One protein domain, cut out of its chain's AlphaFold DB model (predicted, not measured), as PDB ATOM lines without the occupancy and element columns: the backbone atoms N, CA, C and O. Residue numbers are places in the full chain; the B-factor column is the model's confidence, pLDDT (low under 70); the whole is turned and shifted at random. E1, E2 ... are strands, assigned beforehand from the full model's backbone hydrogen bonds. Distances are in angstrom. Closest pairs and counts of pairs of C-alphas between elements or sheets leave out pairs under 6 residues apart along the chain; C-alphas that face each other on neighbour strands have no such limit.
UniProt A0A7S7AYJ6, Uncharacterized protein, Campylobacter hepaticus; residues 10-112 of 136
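This is residues 10 to 112 of the 136 residues of an uncharacterized protein of Campylobacter hepaticus (UniProt A0A7S7AYJ6). The chain winds in stacked turns, a short solenoid of parallel strands: E1 and E2 make the first turn, E3 and E4 the next, E5, E6 and E7 the one after, and E8, E9 and E10 the last. E1, E3, E5 and E8 stack side by side as one wall of the coil, and E2, E4, E7 and E10 stack as the wall facing it, while at one end, where the turns come round, E6 stands beside residues 49 to 52 of E4 and E9 stands beside E6. The two sheets form a sandwich, two sheets face to face, and both are twisted. The printed part has 103 residues with ten named strands, E1 to E10 in order along the chain, and no named helix, so the class is all strand; one sheet runs E1, E3, E5, E8 and the other is branched, and the neighbour pairs of both are parallel. The whole is compact, with a radius of gyration of the C-alphas of 13.2 A and spans of 35 by 28 by 22 A.

In the larger, branched sheet, E4, residues 49 to 57, has three neighbours. E2, residues 20 to 29, lies on one side of it beside residues 49 to 57, with N 25 and O 52 within hydrogen-bond range at 2.9 A. On the other side of E4 are E6, residues 75 to 78, beside residues 49 to 52, and E7, residues 84 to 87, beside residues 52 to 56. E4 and E6 are parallel with 67 degrees between their directions, and N 50 and O 75 are 2.8 A apart; E4 and E7 differ by 5 degrees, and N 85 and O 53 are 2.9 A apart. E9, residues 100 to 103, is an edge strand and lies on the other side of E6 from E4, with N 76 and O 100 within hydrogen-bond range at 2.8 A. E10, residues 109 to 111, is an edge strand and lies on the other side of E7 from E4, with N 86 and O 110 within hydrogen-bond range at 2.8 A. The other sheet has E1, residues 10 to 17, and E8, residues 90 to 97, as edge strands, and E3, residues 38 to 46, and E5, residues 64 to 72, as inner strands. Its pairs include N 12 and O 40 at 2.8 A, N 41 and O 66 at 2.8 A, and N 67 and O 91 at 2.8 A. The parts of the two sheets that face each other are 10.9 A centre to centre, with their best planes 5 degrees apart. The closest C-alphas of E4 and E8 are those of Gly 56 and Val 90, 6.3 A apart. E2 and E3 are near each other, with 6 pairs of C-alphas within 10 A.

E2, the longest strand by residues, measures 24.4 A and bends by 60 degrees at residue 23. E4 measures 24.2 A, from C-alpha 49 at (-24.367, 14.926, -5.934). E1 begins with C-alpha 10 at (-14.447, 37.820, -7.971), measures 19.6 A and bends by 63 degrees at residue 13. E3, 22.6 A, bends by 61 degrees at residue 42; E5, 22.5 A, by 63 degrees at residue 68; and E8, 18.2 A, by 76 degrees at residue 93. E6, E7 and E9 have four residues each, and E10 has three, ending with C-alpha 111 at (-24.881, 29.606, 9.539).

The two C-alphas farthest apart are those of Thr 33 and Thr 98, at 36.7 A. The printed part has no cut. No link is long; E2 to E3 with 8 residues and E4 to E5 with 6 are short, and the other links are tight. The mean pLDDT of the printed part is 88.6, and residues 32 to 33, 106 to 108 and 111 to 112 are under 70.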
ATOM      1  N   ILE A  10     -14.196  39.014  -7.166       92.38
ATOM      2  CA  ILE A  10     -14.447  37.820  -7.971       92.38
ATOM      3  C   ILE A  10     -15.939  37.795  -8.286       92.38
ATOM      4  O   ILE A  10     -16.758  37.871  -7.374       92.38
ATOM      5  N   ASN A  11     -16.291  37.683  -9.566       96.06
ATOM      6  CA  ASN A  11     -17.673  37.520 -10.007       96.06
ATOM      7  C   ASN A  11     -17.799  36.186 -10.743       96.06
ATOM      8  O   ASN A  11     -17.160  35.983 -11.774       96.06
ATOM      9  N   ILE A  12     -18.612  35.283 -10.205       97.88
ATOM     10  CA  ILE A  12     -18.877  33.962 -10.768       97.88
ATOM     11  C   ILE A  12     -20.330  33.960 -11.244       97.88
ATOM     12  O   ILE A  12     -21.241  34.023 -10.418       97.88
ATOM     13  N   PRO A  13     -20.591  33.905 -12.558       98.06
ATOM     14  CA  PRO A  13     -21.962  33.950 -13.048       98.06
ATOM     15  C   PRO A  13     -22.717  32.654 -12.713       98.06
ATOM     16  O   PRO A  13     -23.863  32.712 -12.272       98.06
ATOM     17  N   TYR A  14     -22.065  31.496 -12.847       97.75
ATOM     18  CA  TYR A  14     -22.701  30.196 -12.645       97.75
ATOM     19  C   TYR A  14     -21.741  29.187 -12.016       97.75
ATOM     20  O   TYR A  14     -20.591  29.065 -12.434       97.75
ATOM     21  N   ILE A  15     -22.252  28.417 -11.061       98.12
ATOM     22  CA  ILE A  15     -21.694  27.148 -10.597       98.12
ATOM     23  C   ILE A  15     -22.788  26.109 -10.819       98.12
ATOM     24  O   ILE A  15     -23.837  26.170 -10.184       98.12
ATOM     25  N   ILE A  16     -22.562  25.178 -11.744       98.19
ATOM     26  CA  ILE A  16     -23.558  24.174 -12.128       98.19
ATOM     27  C   ILE A  16     -22.976  22.796 -11.854       98.19
ATOM     28  O   ILE A  16     -21.929  22.449 -12.399       98.19
ATOM     29  N   ASN A  17     -23.675  21.999 -11.050       98.06
ATOM     30  CA  ASN A  17     -23.353  20.591 -10.862       98.06
ATOM     31  C   ASN A  17     -24.492  19.707 -11.372       98.06
ATOM     32  O   ASN A  17     -25.595  19.742 -10.834       98.06
ATOM     33  N   LYS A  18     -24.196  18.867 -12.367       98.12
ATOM     34  CA  LYS A  18     -25.101  17.820 -12.880       98.12
ATOM     35  C   LYS A  18     -24.558  16.400 -12.674       98.12
ATOM     36  O   LYS A  18     -25.187  15.444 -13.110       98.12
ATOM     37  N   GLY A  19     -23.383  16.267 -12.057       97.19
ATOM     38  CA  GLY A  19     -22.671  15.001 -11.887       97.19
ATOM     39  C   GLY A  19     -22.368  14.716 -10.421       97.19
ATOM     40  O   GLY A  19     -23.152  15.049  -9.535       97.19
ATOM     41  N   ILE A  20     -21.224  14.088 -10.159       97.31
ATOM     42  CA  ILE A  20     -20.788  13.742  -8.805       97.31
ATOM     43  C   ILE A  20     -19.573  14.592  -8.447       97.31
ATOM     44  O   ILE A  20     -18.527  14.490  -9.082       97.31
ATOM     45  N   ILE A  21     -19.695  15.383  -7.383       96.75
ATOM     46  CA  ILE A  21     -18.568  16.028  -6.715       96.75
ATOM     47  C   ILE A  21     -18.391  15.326  -5.368       96.75
ATOM     48  O   ILE A  21     -19.071  15.621  -4.386       96.75
ATOM     49  N   ALA A  22     -17.470  14.361  -5.338       93.31
ATOM     50  CA  ALA A  22     -17.140  13.586  -4.137       93.31
ATOM     51  C   ALA A  22     -16.313  14.382  -3.102       93.31
ATOM     52  O   ALA A  22     -16.021  13.878  -2.017       93.31
ATOM     53  N   GLY A  23     -15.934  15.621  -3.430       91.88
ATOM     54  CA  GLY A  23     -15.283  16.577  -2.534       91.88
ATOM     55  C   GLY A  23     -16.199  17.731  -2.121       91.88
ATOM     56  O   GLY A  23     -17.365  17.799  -2.514       91.88
ATOM     57  N   SER A  24     -15.653  18.656  -1.334       92.00
ATOM     58  CA  SER A  24     -16.362  19.870  -0.923       92.00
ATOM     59  C   SER A  24     -16.414  20.893  -2.060       92.00
ATOM     60  O   SER A  24     -15.388  21.185  -2.677       92.00
ATOM     61  N   LEU A  25     -17.572  21.518  -2.277       95.88
ATOM     62  CA  LEU A  25     -17.637  22.802  -2.976       95.88
ATOM     63  C   LEU A  25     -17.241  23.910  -1.994       95.88
ATOM     64  O   LEU A  25     -18.014  24.231  -1.091       95.88
ATOM     65  N   ASN A  26     -16.059  24.498  -2.182       95.25
ATOM     66  CA  ASN A  26     -15.561  25.580  -1.336       95.25
ATOM     67  C   ASN A  26     -15.621  26.925  -2.063       95.25
ATOM     68  O   ASN A  26     -15.049  27.078  -3.142       95.25
ATOM     69  N   ILE A  27     -16.265  27.912  -1.443       94.31
ATOM     70  CA  ILE A  27     -16.256  29.310  -1.886       94.31
ATOM     71  C   ILE A  27     -15.732  30.133  -0.724       94.31
ATOM     72  O   ILE A  27     -16.452  30.390   0.241       94.31
ATOM     73  N   GLU A  28     -14.456  30.497  -0.789       90.69
ATOM     74  CA  GLU A  28     -13.766  31.009   0.386       90.69
ATOM     75  C   GLU A  28     -12.810  32.163   0.107       90.69
ATOM     76  O   GLU A  28     -12.107  32.196  -0.901       90.69
ATOM     77  N   ASN A  29     -12.746  33.090   1.064       87.19
ATOM     78  CA  ASN A  29     -11.600  33.980   1.216       87.19
ATOM     79  C   ASN A  29     -10.644  33.342   2.231       87.19
ATOM     80  O   ASN A  29     -10.773  33.528   3.446       87.19
ATOM     81  N   LYS A  30      -9.734  32.516   1.712       79.56
ATOM     82  CA  LYS A  30      -8.770  31.742   2.498       79.56
ATOM     83  C   LYS A  30      -7.540  32.582   2.869       79.56
ATOM     84  O   LYS A  30      -7.121  33.464   2.124       79.56
ATOM     85  N   ASN A  31      -6.902  32.244   3.991       70.06
ATOM     86  CA  ASN A  31      -5.588  32.749   4.429       70.06
ATOM     87  C   ASN A  31      -5.500  34.231   4.809       70.06
ATOM     88  O   ASN A  31      -4.398  34.773   4.854       70.06
ATOM     89  N   GLN A  32      -6.615  34.899   5.122       64.25
ATOM     90  CA  GLN A  32      -6.582  36.284   5.607       64.25
ATOM     91  C   GLN A  32      -5.805  37.234   4.676       64.25
ATOM     92  O   GLN A  32      -5.255  38.226   5.146       64.25
ATOM     93  N   THR A  33      -5.647  36.966   3.380       62.91
ATOM     94  CA  THR A  33      -4.698  37.750   2.569       62.91
ATOM     95  C   THR A  33      -5.296  39.094   2.154       62.91
ATOM     96  O   THR A  33      -4.583  40.094   2.122       62.91
ATOM     97  N   GLN A  34      -6.616  39.165   1.959       71.38
ATOM     98  CA  GLN A  34      -7.274  40.280   1.276       71.38
ATOM     99  C   GLN A  34      -8.354  40.924   2.157       71.38
ATOM    100  O   GLN A  34      -9.414  40.335   2.388       71.38
ATOM    101  N   LYS A  35      -8.078  42.133   2.659       78.50
ATOM    102  CA  LYS A  35      -9.095  42.996   3.277       78.50
ATOM    103  C   LYS A  35      -9.975  43.581   2.166       78.50
ATOM    104  O   LYS A  35      -9.483  43.841   1.076       78.50
ATOM    105  N   ASP A  36     -11.253  43.778   2.455       81.81
ATOM    106  CA  ASP A  36     -12.254  44.396   1.582       81.81
ATOM    107  C   ASP A  36     -12.483  43.635   0.259       81.81
ATOM    108  O   ASP A  36     -12.990  44.185  -0.720       81.81
ATOM    109  N   ALA A  37     -12.147  42.339   0.237       86.69
ATOM    110  CA  ALA A  37     -12.433  41.458  -0.886       86.69
ATOM    111  C   ALA A  37     -13.917  41.085  -0.955       86.69
ATOM    112  O   ALA A  37     -14.589  40.916   0.070       86.69
ATOM    113  N   SER A  38     -14.411  40.888  -2.176       90.81
ATOM    114  CA  SER A  38     -15.769  40.403  -2.421       90.81
ATOM    115  C   SER A  38     -15.783  39.233  -3.395       90.81
ATOM    116  O   SER A  38     -15.186  39.320  -4.469       90.81
ATOM    117  N   ILE A  39     -16.533  38.187  -3.060       93.75
ATOM    118  CA  ILE A  39     -16.891  37.113  -3.991       93.75
ATOM    119  C   ILE A  39     -18.396  37.196  -4.233       93.75
ATOM    120  O   ILE A  39     -19.179  37.021  -3.305       93.75
ATOM    121  N   ASN A  40     -18.798  37.450  -5.475       96.19
ATOM    122  CA  ASN A  40     -20.196  37.477  -5.883       96.19
ATOM    123  C   ASN A  40     -20.466  36.282  -6.791       96.19
ATOM    124  O   ASN A  40     -19.845  36.147  -7.844       96.19
ATOM    125  N   VAL A  41     -21.401  35.431  -6.400       98.00
ATOM    126  CA  VAL A  41     -21.874  34.309  -7.207       98.00
ATOM    127  C   VAL A  41     -23.306  34.600  -7.605       98.00
ATOM    128  O   VAL A  41     -24.156  34.799  -6.741       98.00
ATOM    129  N   ASN A  42     -23.598  34.639  -8.900       98.19
ATOM    130  CA  ASN A  42     -24.971  34.876  -9.324       98.19
ATOM    131  C   ASN A  42     -25.826  33.613  -9.132       98.19
ATOM    132  O   ASN A  42     -26.848  33.661  -8.453       98.19
ATOM    133  N   THR A  43     -25.403  32.461  -9.646       97.62
ATOM    134  CA  THR A  43     -26.201  31.232  -9.524       97.62
ATOM    135  C   THR A  43     -25.359  30.033  -9.115       97.62
ATOM    136  O   THR A  43     -24.333  29.751  -9.727       97.62
ATOM    137  N   ILE A  44     -25.835  29.299  -8.112       98.06
ATOM    138  CA  ILE A  44     -25.430  27.931  -7.794       98.06
ATOM    139  C   ILE A  44     -26.625  27.030  -8.099       98.06
ATOM    140  O   ILE A  44     -27.686  27.201  -7.505       98.06
ATOM    141  N   ASP A  45     -26.458  26.085  -9.018       98.31
ATOM    142  CA  ASP A  45     -27.483  25.110  -9.386       98.31
ATOM    143  C   ASP A  45     -26.941  23.689  -9.220       98.31
ATOM    144  O   ASP A  45     -26.135  23.206 -10.024       98.31
ATOM    145  N   ASN A  46     -27.361  23.030  -8.140       98.06
ATOM    146  CA  ASN A  46     -27.029  21.638  -7.879       98.06
ATOM    147  C   ASN A  46     -28.176  20.712  -8.293       98.06
ATOM    148  O   ASN A  46     -29.200  20.621  -7.614       98.06
ATOM    149  N   GLN A  47     -27.956  19.967  -9.371       98.19
ATOM    150  CA  GLN A  47     -28.821  18.891  -9.860       98.19
ATOM    151  C   GLN A  47     -28.205  17.504  -9.604       98.19
ATOM    152  O   GLN A  47     -28.906  16.497  -9.642       98.19
ATOM    153  N   GLY A  48     -26.895  17.448  -9.340       96.94
ATOM    154  CA  GLY A  48     -26.141  16.227  -9.069       96.94
ATOM    155  C   GLY A  48     -25.897  15.956  -7.580       96.94
ATOM    156  O   GLY A  48     -26.629  16.412  -6.703       96.94
ATOM    157  N   PHE A  49     -24.837  15.204  -7.290       97.50
ATOM    158  CA  PHE A  49     -24.367  14.926  -5.934       97.50
ATOM    159  C   PHE A  49     -23.232  15.875  -5.530       97.50
ATOM    160  O   PHE A  49     -22.254  16.022  -6.266       97.50
ATOM    161  N   LEU A  50     -23.339  16.453  -4.335       97.12
ATOM    162  CA  LEU A  50     -22.271  17.139  -3.611       97.12
ATOM    163  C   LEU A  50     -22.033  16.424  -2.280       97.12
ATOM    164  O   LEU A  50     -22.977  16.235  -1.508       97.12
ATOM    165  N   LYS A  51     -20.777  16.107  -1.953       95.75
ATOM    166  CA  LYS A  51     -20.444  15.636  -0.600       95.75
ATOM    167  C   LYS A  51     -20.777  16.709   0.441       95.75
ATOM    168  O   LYS A  51     -21.436  16.452   1.438       95.75
ATOM    169  N   ASN A  52     -20.350  17.943   0.220       95.12
ATOM    170  CA  ASN A  52     -20.674  19.059   1.104       95.12
ATOM    171  C   ASN A  52     -20.372  20.389   0.418       95.12
ATOM    172  O   ASN A  52     -19.671  20.440  -0.593       95.12
ATOM    173  N   ALA A  53     -20.877  21.475   0.997       95.12
ATOM    174  CA  ALA A  53     -20.503  22.828   0.615       95.12
ATOM    175  C   ALA A  53     -19.996  23.612   1.828       95.12
ATOM    176  O   ALA A  53     -20.623  23.615   2.889       95.12
ATOM    177  N   TYR A  54     -18.876  24.303   1.649       93.50
ATOM    178  CA  TYR A  54     -18.366  25.291   2.587       93.50
ATOM    179  C   TYR A  54     -18.309  26.644   1.892       93.50
ATOM    180  O   TYR A  54     -17.707  26.795   0.829       93.50
ATOM    181  N   ILE A  55     -18.945  27.641   2.489       92.94
ATOM    182  CA  ILE A  55     -18.914  29.008   1.988       92.94
ATOM    183  C   ILE A  55     -18.527  29.888   3.161       92.94
ATOM    184  O   ILE A  55     -19.264  29.951   4.146       92.94
ATOM    185  N   GLY A  56     -17.386  30.566   3.078       89.62
ATOM    186  CA  GLY A  56     -16.985  31.389   4.204       89.62
ATOM    187  C   GLY A  56     -15.660  32.118   4.124       89.62
ATOM    188  O   GLY A  56     -14.891  32.025   3.170       89.62
ATOM    189  N   ILE A  57     -15.425  32.913   5.159       86.50
ATOM    190  CA  ILE A  57     -14.258  33.784   5.275       86.50
ATOM    191  C   ILE A  57     -13.430  33.342   6.471       86.50
ATOM    192  O   ILE A  57     -13.918  33.302   7.602       86.50
ATOM    193  N   TRP A  58     -12.148  33.078   6.227       83.44
ATOM    194  CA  TRP A  58     -11.217  32.658   7.264       83.44
ATOM    195  C   TRP A  58     -10.583  33.870   7.964       83.44
ATOM    196  O   TRP A  58     -10.092  34.800   7.320       83.44
ATOM    197  N   GLY A  59     -10.526  33.825   9.299       77.88
ATOM    198  CA  GLY A  59      -9.932  34.871  10.143       77.88
ATOM    199  C   GLY A  59     -10.814  36.108  10.344       77.88
ATOM    200  O   GLY A  59     -12.044  36.003  10.341       77.88
ATOM    201  N   ASP A  60     -10.176  37.261  10.574       75.75
ATOM    202  CA  ASP A  60     -10.848  38.484  11.053       75.75
ATOM    203  C   ASP A  60     -10.884  39.618  10.023       75.75
ATOM    204  O   ASP A  60     -11.428  40.694  10.285       75.75
ATOM    205  N   LYS A  61     -10.314  39.402   8.830       76.81
ATOM    206  CA  LYS A  61     -10.344  40.420   7.780       76.81
ATOM    207  C   LYS A  61     -11.761  40.586   7.239       76.81
ATOM    208  O   LYS A  61     -12.461  39.620   6.947       76.81
ATOM    209  N   GLN A  62     -12.159  41.845   7.084       81.06
ATOM    210  CA  GLN A  62     -13.449  42.216   6.525       81.06
ATOM    211  C   GLN A  62     -13.487  41.835   5.044       81.06
ATOM    212  O   GLN A  62     -12.764  42.404   4.239       81.06
ATOM    213  N   ALA A  63     -14.313  40.860   4.694       87.38
ATOM    214  CA  ALA A  63     -14.649  40.500   3.324       87.38
ATOM    215  C   ALA A  63     -16.129  40.108   3.274       87.38
ATOM    216  O   ALA A  63     -16.770  39.974   4.324       87.38
ATOM    217  N   ASN A  64     -16.668  39.947   2.067       89.69
ATOM    218  CA  ASN A  64     -18.058  39.550   1.865       89.69
ATOM    219  C   ASN A  64     -18.164  38.473   0.786       89.69
ATOM    220  O   ASN A  64     -17.474  38.534  -0.234       89.69
ATOM    221  N   ILE A  65     -19.059  37.514   1.004       92.19
ATOM    222  CA  ILE A  65     -19.466  36.554  -0.018       92.19
ATOM    223  C   ILE A  65     -20.970  36.704  -0.217       92.19
ATOM    224  O   ILE A  65     -21.748  36.554   0.726       92.19
ATOM    225  N   THR A  66     -21.382  36.991  -1.446       93.88
ATOM    226  CA  THR A  66     -22.792  37.124  -1.810       93.88
ATOM    227  C   THR A  66     -23.139  36.082  -2.856       93.88
ATOM    228  O   THR A  66     -22.477  35.980  -3.884       93.88
ATOM    229  N   ILE A  67     -24.192  35.315  -2.600       95.31
ATOM    230  CA  ILE A  67     -24.787  34.373  -3.540       95.31
ATOM    231  C   ILE A  67     -26.183  34.895  -3.853       95.31
ATOM    232  O   ILE A  67     -27.009  35.029  -2.952       95.31
ATOM    233  N   ASN A  68     -26.451  35.211  -5.115       94.88
ATOM    234  CA  ASN A  68     -27.770  35.694  -5.497       94.88
ATOM    235  C   ASN A  68     -28.791  34.544  -5.451       94.88
ATOM    236  O   ASN A  68     -29.764  34.629  -4.715       94.88
ATOM    237  N   SER A  69     -28.524  33.418  -6.117       93.12
ATOM    238  CA  SER A  69     -29.409  32.249  -6.079       93.12
ATOM    239  C   SER A  69     -28.653  30.952  -5.803       93.12
ATOM    240  O   SER A  69     -27.654  30.658  -6.459       93.12
ATOM    241  N   PHE A  70     -29.149  30.163  -4.849       94.25
ATOM    242  CA  PHE A  70     -28.751  28.779  -4.606       94.25
ATOM    243  C   PHE A  70     -29.971  27.873  -4.797       94.25
ATOM    244  O   PHE A  70     -30.917  27.915  -4.008       94.25
ATOM    245  N   SER A  71     -29.924  27.011  -5.810       95.00
ATOM    246  CA  SER A  71     -30.911  25.964  -6.073       95.00
ATOM    247  C   SER A  71     -30.308  24.582  -5.830       95.00
ATOM    248  O   SER A  71     -29.218  24.274  -6.314       95.00
ATOM    249  N   ASN A  72     -31.029  23.731  -5.101       94.50
ATOM    250  CA  ASN A  72     -30.723  22.312  -4.966       94.50
ATOM    251  C   ASN A  72     -31.920  21.453  -5.379       94.50
ATOM    252  O   ASN A  72     -32.925  21.405  -4.669       94.50
ATOM    253  N   SER A  73     -31.777  20.726  -6.481       96.19
ATOM    254  CA  SER A  73     -32.677  19.641  -6.895       96.19
ATOM    255  C   SER A  73     -32.034  18.254  -6.770       96.19
ATOM    256  O   SER A  73     -32.750  17.256  -6.737       96.19
ATOM    257  N   GLY A  74     -30.704  18.193  -6.644       95.31
ATOM    258  CA  GLY A  74     -29.942  16.969  -6.416       95.31
ATOM    259  C   GLY A  74     -29.748  16.621  -4.935       95.31
ATOM    260  O   GLY A  74     -30.635  16.803  -4.097       95.31
ATOM    261  N   ILE A  75     -28.568  16.099  -4.603       95.31
ATOM    262  CA  ILE A  75     -28.208  15.639  -3.257       95.31
ATOM    263  C   ILE A  75     -27.019  16.445  -2.736       95.31
ATOM    264  O   ILE A  75     -26.001  16.559  -3.413       95.31
ATOM    265  N   VAL A  76     -27.123  16.935  -1.502       94.75
ATOM    266  CA  VAL A  76     -25.986  17.386  -0.693       94.75
ATOM    267  C   VAL A  76     -25.938  16.525   0.563       94.75
ATOM    268  O   VAL A  76     -26.850  16.596   1.391       94.75
ATOM    269  N   TYR A  77     -24.912  15.686   0.702       91.31
ATOM    270  CA  TYR A  77     -24.848  14.722   1.800       91.31
ATOM    271  C   TYR A  77     -23.466  14.589   2.426       91.31
ATOM    272  O   TYR A  77     -22.545  14.045   1.815       91.31
ATOM    273  N   ASN A  78     -23.381  14.976   3.699       89.69
ATOM    274  CA  ASN A  78     -22.176  14.837   4.498       89.69
ATOM    275  C   ASN A  78     -22.388  13.820   5.628       89.69
ATOM    276  O   ASN A  78     -23.152  14.055   6.561       89.69
ATOM    277  N   SER A  79     -21.680  12.693   5.573       89.00
ATOM    278  CA  SER A  79     -21.747  11.648   6.602       89.00
ATOM    279  C   SER A  79     -20.950  11.966   7.868       89.00
ATOM    280  O   SER A  79     -20.949  11.165   8.800       89.00
ATOM    281  N   GLN A  80     -20.243  13.095   7.912       88.75
ATOM    282  CA  GLN A  80     -19.346  13.437   9.016       88.75
ATOM    283  C   GLN A  80     -19.749  14.724   9.740       88.75
ATOM    284  O   GLN A  80     -19.398  14.880  10.905       88.75
ATOM    285  N   ASP A  81     -20.485  15.627   9.083       87.81
ATOM    286  CA  ASP A  81     -20.852  16.932   9.645       87.81
ATOM    287  C   ASP A  81     -22.099  17.533   8.946       87.81
ATOM    288  O   ASP A  81     -22.848  16.820   8.273       87.81
ATOM    289  N   GLN A  82     -22.347  18.844   9.071       86.00
ATOM    290  CA  GLN A  82     -23.341  19.555   8.262       86.00
ATOM    291  C   GLN A  82     -23.076  19.408   6.754       86.00
ATOM    292  O   GLN A  82     -21.934  19.388   6.288       86.00
ATOM    293  N   ALA A  83     -24.155  19.357   5.976       90.25
ATOM    294  CA  ALA A  83     -24.101  19.274   4.519       90.25
ATOM    295  C   ALA A  83     -23.639  20.597   3.894       90.25
ATOM    296  O   ALA A  83     -22.864  20.607   2.939       90.25
ATOM    297  N   ILE A  84     -24.112  21.719   4.446       92.12
ATOM    298  CA  ILE A  84     -23.751  23.070   4.012       92.12
ATOM    299  C   ILE A  84     -23.349  23.893   5.237       92.12
ATOM    300  O   ILE A  84     -24.140  24.048   6.172       92.12
ATOM    301  N   TYR A  85     -22.142  24.457   5.214       90.88
ATOM    302  CA  TYR A  85     -21.643  25.354   6.254       90.88
ATOM    303  C   TYR A  85     -21.404  26.764   5.701       90.88
ATOM    304  O   TYR A  85     -20.678  26.934   4.722       90.88
ATOM    305  N   LEU A  86     -22.033  27.762   6.333       89.75
ATOM    306  CA  LEU A  86     -21.916  29.184   6.014       89.75
ATOM    307  C   LEU A  86     -21.208  29.929   7.156       89.75
ATOM    308  O   LEU A  86     -21.746  30.088   8.261       89.75
ATOM    309  N   GLU A  87     -20.013  30.435   6.883       86.75
ATOM    310  CA  GLU A  87     -19.147  31.055   7.883       86.75
ATOM    311  C   GLU A  87     -18.831  32.518   7.553       86.75
ATOM    312  O   GLU A  87     -18.181  32.789   6.555       86.75
ATOM    313  N   LYS A  88     -19.207  33.441   8.454       86.00
ATOM    314  CA  LYS A  88     -18.876  34.882   8.468       86.00
ATOM    315  C   LYS A  88     -19.194  35.654   7.169       86.00
ATOM    316  O   LYS A  88     -18.630  35.413   6.117       86.00
ATOM    317  N   ASN A  89     -20.039  36.685   7.272       86.44
ATOM    318  CA  ASN A  89     -20.377  37.624   6.181       86.44
ATOM    319  C   ASN A  89     -20.737  36.949   4.840       86.44
ATOM    320  O   ASN A  89     -20.397  37.447   3.762       86.44
ATOM    321  N   VAL A  90     -21.444  35.820   4.924       88.00
ATOM    322  CA  VAL A  90     -22.069  35.165   3.778       88.00
ATOM    323  C   VAL A  90     -23.529  35.586   3.716       88.00
ATOM    324  O   VAL A  90     -24.263  35.483   4.706       88.00
ATOM    325  N   GLN A  91     -23.957  36.038   2.544       90.06
ATOM    326  CA  GLN A  91     -25.349  36.330   2.237       90.06
ATOM    327  C   GLN A  91     -25.799  35.460   1.069       90.06
ATOM    328  O   GLN A  91     -25.141  35.431   0.032       90.06
ATOM    329  N   ILE A  92     -26.939  34.792   1.231       88.81
ATOM    330  CA  ILE A  92     -27.656  34.136   0.139       88.81
ATOM    331  C   ILE A  92     -28.988  34.865   0.002       88.81
ATOM    332  O   ILE A  92     -29.720  34.945   0.989       88.81
ATOM    333  N   THR A  93     -29.269  35.440  -1.167       88.38
ATOM    334  CA  THR A  93     -30.531  36.159  -1.400       88.38
ATOM    335  C   THR A  93     -31.677  35.164  -1.542       88.38
ATOM    336  O   THR A  93     -32.596  35.182  -0.729       88.38
ATOM    337  N   ASP A  94     -31.564  34.239  -2.497       86.25
ATOM    338  CA  ASP A  94     -32.573  33.219  -2.763       86.25
ATOM    339  C   ASP A  94     -32.009  31.818  -2.530       86.25
ATOM    340  O   ASP A  94     -31.006  31.421  -3.125       86.25
ATOM    341  N   PHE A  95     -32.679  31.038  -1.678       88.69
ATOM    342  CA  PHE A  95     -32.342  29.638  -1.428       88.69
ATOM    343  C   PHE A  95     -33.559  28.746  -1.688       88.69
ATOM    344  O   PHE A  95     -34.563  28.828  -0.975       88.69
ATOM    345  N   THR A  96     -33.458  27.872  -2.688       87.88
ATOM    346  CA  THR A  96     -34.499  26.905  -3.057       87.88
ATOM    347  C   THR A  96     -33.960  25.490  -2.936       87.88
ATOM    348  O   THR A  96     -32.901  25.169  -3.463       87.88
ATOM    349  N   ASN A  97     -34.711  24.620  -2.264       88.56
ATOM    350  CA  ASN A  97     -34.379  23.207  -2.151       88.56
ATOM    351  C   ASN A  97     -35.594  22.339  -2.478       88.56
ATOM    352  O   ASN A  97     -36.580  22.352  -1.740       88.56
ATOM    353  N   THR A  98     -35.487  21.555  -3.543       90.50
ATOM    354  CA  THR A  98     -36.423  20.490  -3.922       90.50
ATOM    355  C   THR A  98     -35.799  19.097  -3.797       90.50
ATOM    356  O   THR A  98     -36.535  18.115  -3.762       90.50
ATOM    357  N   GLY A  99     -34.468  19.011  -3.681       89.50
ATOM    358  CA  GLY A  99     -33.716  17.773  -3.472       89.50
ATOM    359  C   GLY A  99     -33.418  17.444  -2.002       89.50
ATOM    360  O   GLY A  99     -34.066  17.945  -1.075       89.50
ATOM    361  N   LEU A 100     -32.408  16.594  -1.780       88.12
ATOM    362  CA  LEU A 100     -31.965  16.155  -0.451       88.12
ATOM    363  C   LEU A 100     -30.804  17.014   0.060       88.12
ATOM    364  O   LEU A 100     -29.805  17.192  -0.635       88.12
ATOM    365  N   ILE A 101     -30.903  17.468   1.310       90.31
ATOM    366  CA  ILE A 101     -29.788  18.031   2.076       90.31
ATOM    367  C   ILE A 101     -29.755  17.313   3.421       90.31
ATOM    368  O   ILE A 101     -30.687  17.456   4.213       90.31
ATOM    369  N   ALA A 102     -28.701  16.543   3.674       85.50
ATOM    370  CA  ALA A 102     -28.577  15.745   4.887       85.50
ATOM    371  C   ALA A 102     -27.143  15.754   5.428       85.50
ATOM    372  O   ALA A 102     -26.169  15.620   4.693       85.50
ATOM    373  N   GLY A 103     -27.030  15.926   6.740       83.62
ATOM    374  CA  GLY A 103     -25.773  15.907   7.487       83.62
ATOM    375  C   GLY A 103     -25.971  15.187   8.816       83.62
ATOM    376  O   GLY A 103     -27.115  15.019   9.243       83.62
ATOM    377  N   THR A 104     -24.894  14.781   9.481       78.94
ATOM    378  CA  THR A 104     -24.979  14.047  10.761       78.94
ATOM    379  C   THR A 104     -25.244  14.934  11.971       78.94
ATOM    380  O   THR A 104     -25.592  14.431  13.037       78.94
ATOM    381  N   THR A 105     -25.119  16.252  11.829       74.50
ATOM    382  CA  THR A 105     -25.462  17.196  12.894       74.50
ATOM    383  C   THR A 105     -26.954  17.532  12.884       74.50
ATOM    384  O   THR A 105     -27.615  17.512  11.845       74.50
ATOM    385  N   ASN A 106     -27.483  17.959  14.039       66.19
ATOM    386  CA  ASN A 106     -28.871  18.434  14.191       66.19
ATOM    387  C   ASN A 106     -29.202  19.681  13.334       66.19
ATOM    388  O   ASN A 106     -30.322  20.192  13.380       66.19
ATOM    389  N   LYS A 107     -28.226  20.216  12.586       69.00
ATOM    390  CA  LYS A 107     -28.350  21.373  11.698       69.00
ATOM    391  C   LYS A 107     -27.689  21.059  10.353       69.00
ATOM    392  O   LYS A 107     -26.523  21.367  10.143       69.00
ATOM    393  N   HIS A 108     -28.452  20.498   9.415       69.88
ATOM    394  CA  HIS A 108     -27.942  20.130   8.084       69.88
ATOM    395  C   HIS A 108     -27.399  21.324   7.276       69.88
ATOM    396  O   HIS A 108     -26.491  21.155   6.464       69.88
ATOM    397  N   ILE A 109     -27.944  22.520   7.520       76.75
ATOM    398  CA  ILE A 109     -27.392  23.799   7.067       76.75
ATOM    399  C   ILE A 109     -27.082  24.623   8.315       76.75
ATOM    400  O   ILE A 109     -27.990  24.933   9.090       76.75
ATOM    401  N   LEU A 110     -25.817  24.996   8.503       73.00
ATOM    402  CA  LEU A 110     -25.378  25.806   9.638       73.00
ATOM    403  C   LEU A 110     -24.858  27.163   9.158       73.00
ATOM    404  O   LEU A 110     -23.966  27.220   8.319       73.00
ATOM    405  N   GLY A 111     -25.399  28.249   9.714       59.97
ATOM    406  CA  GLY A 111     -24.881  29.606   9.539       59.97
ATOM    407  C   GLY A 111     -24.359  30.183  10.855       59.97
ATOM    408  O   GLY A 111     -25.009  30.052  11.894       59.97
ATOM    409  N   SER A 112     -23.196  30.834  10.821       55.66
ATOM    410  CA  SER A 112     -22.700  31.647  11.949       55.66
ATOM    411  C   SER A 112     -23.555  32.913  12.165       55.66
ATOM    412  O   SER A 112     -24.203  33.392  11.237       55.66
TER     413      SER A 112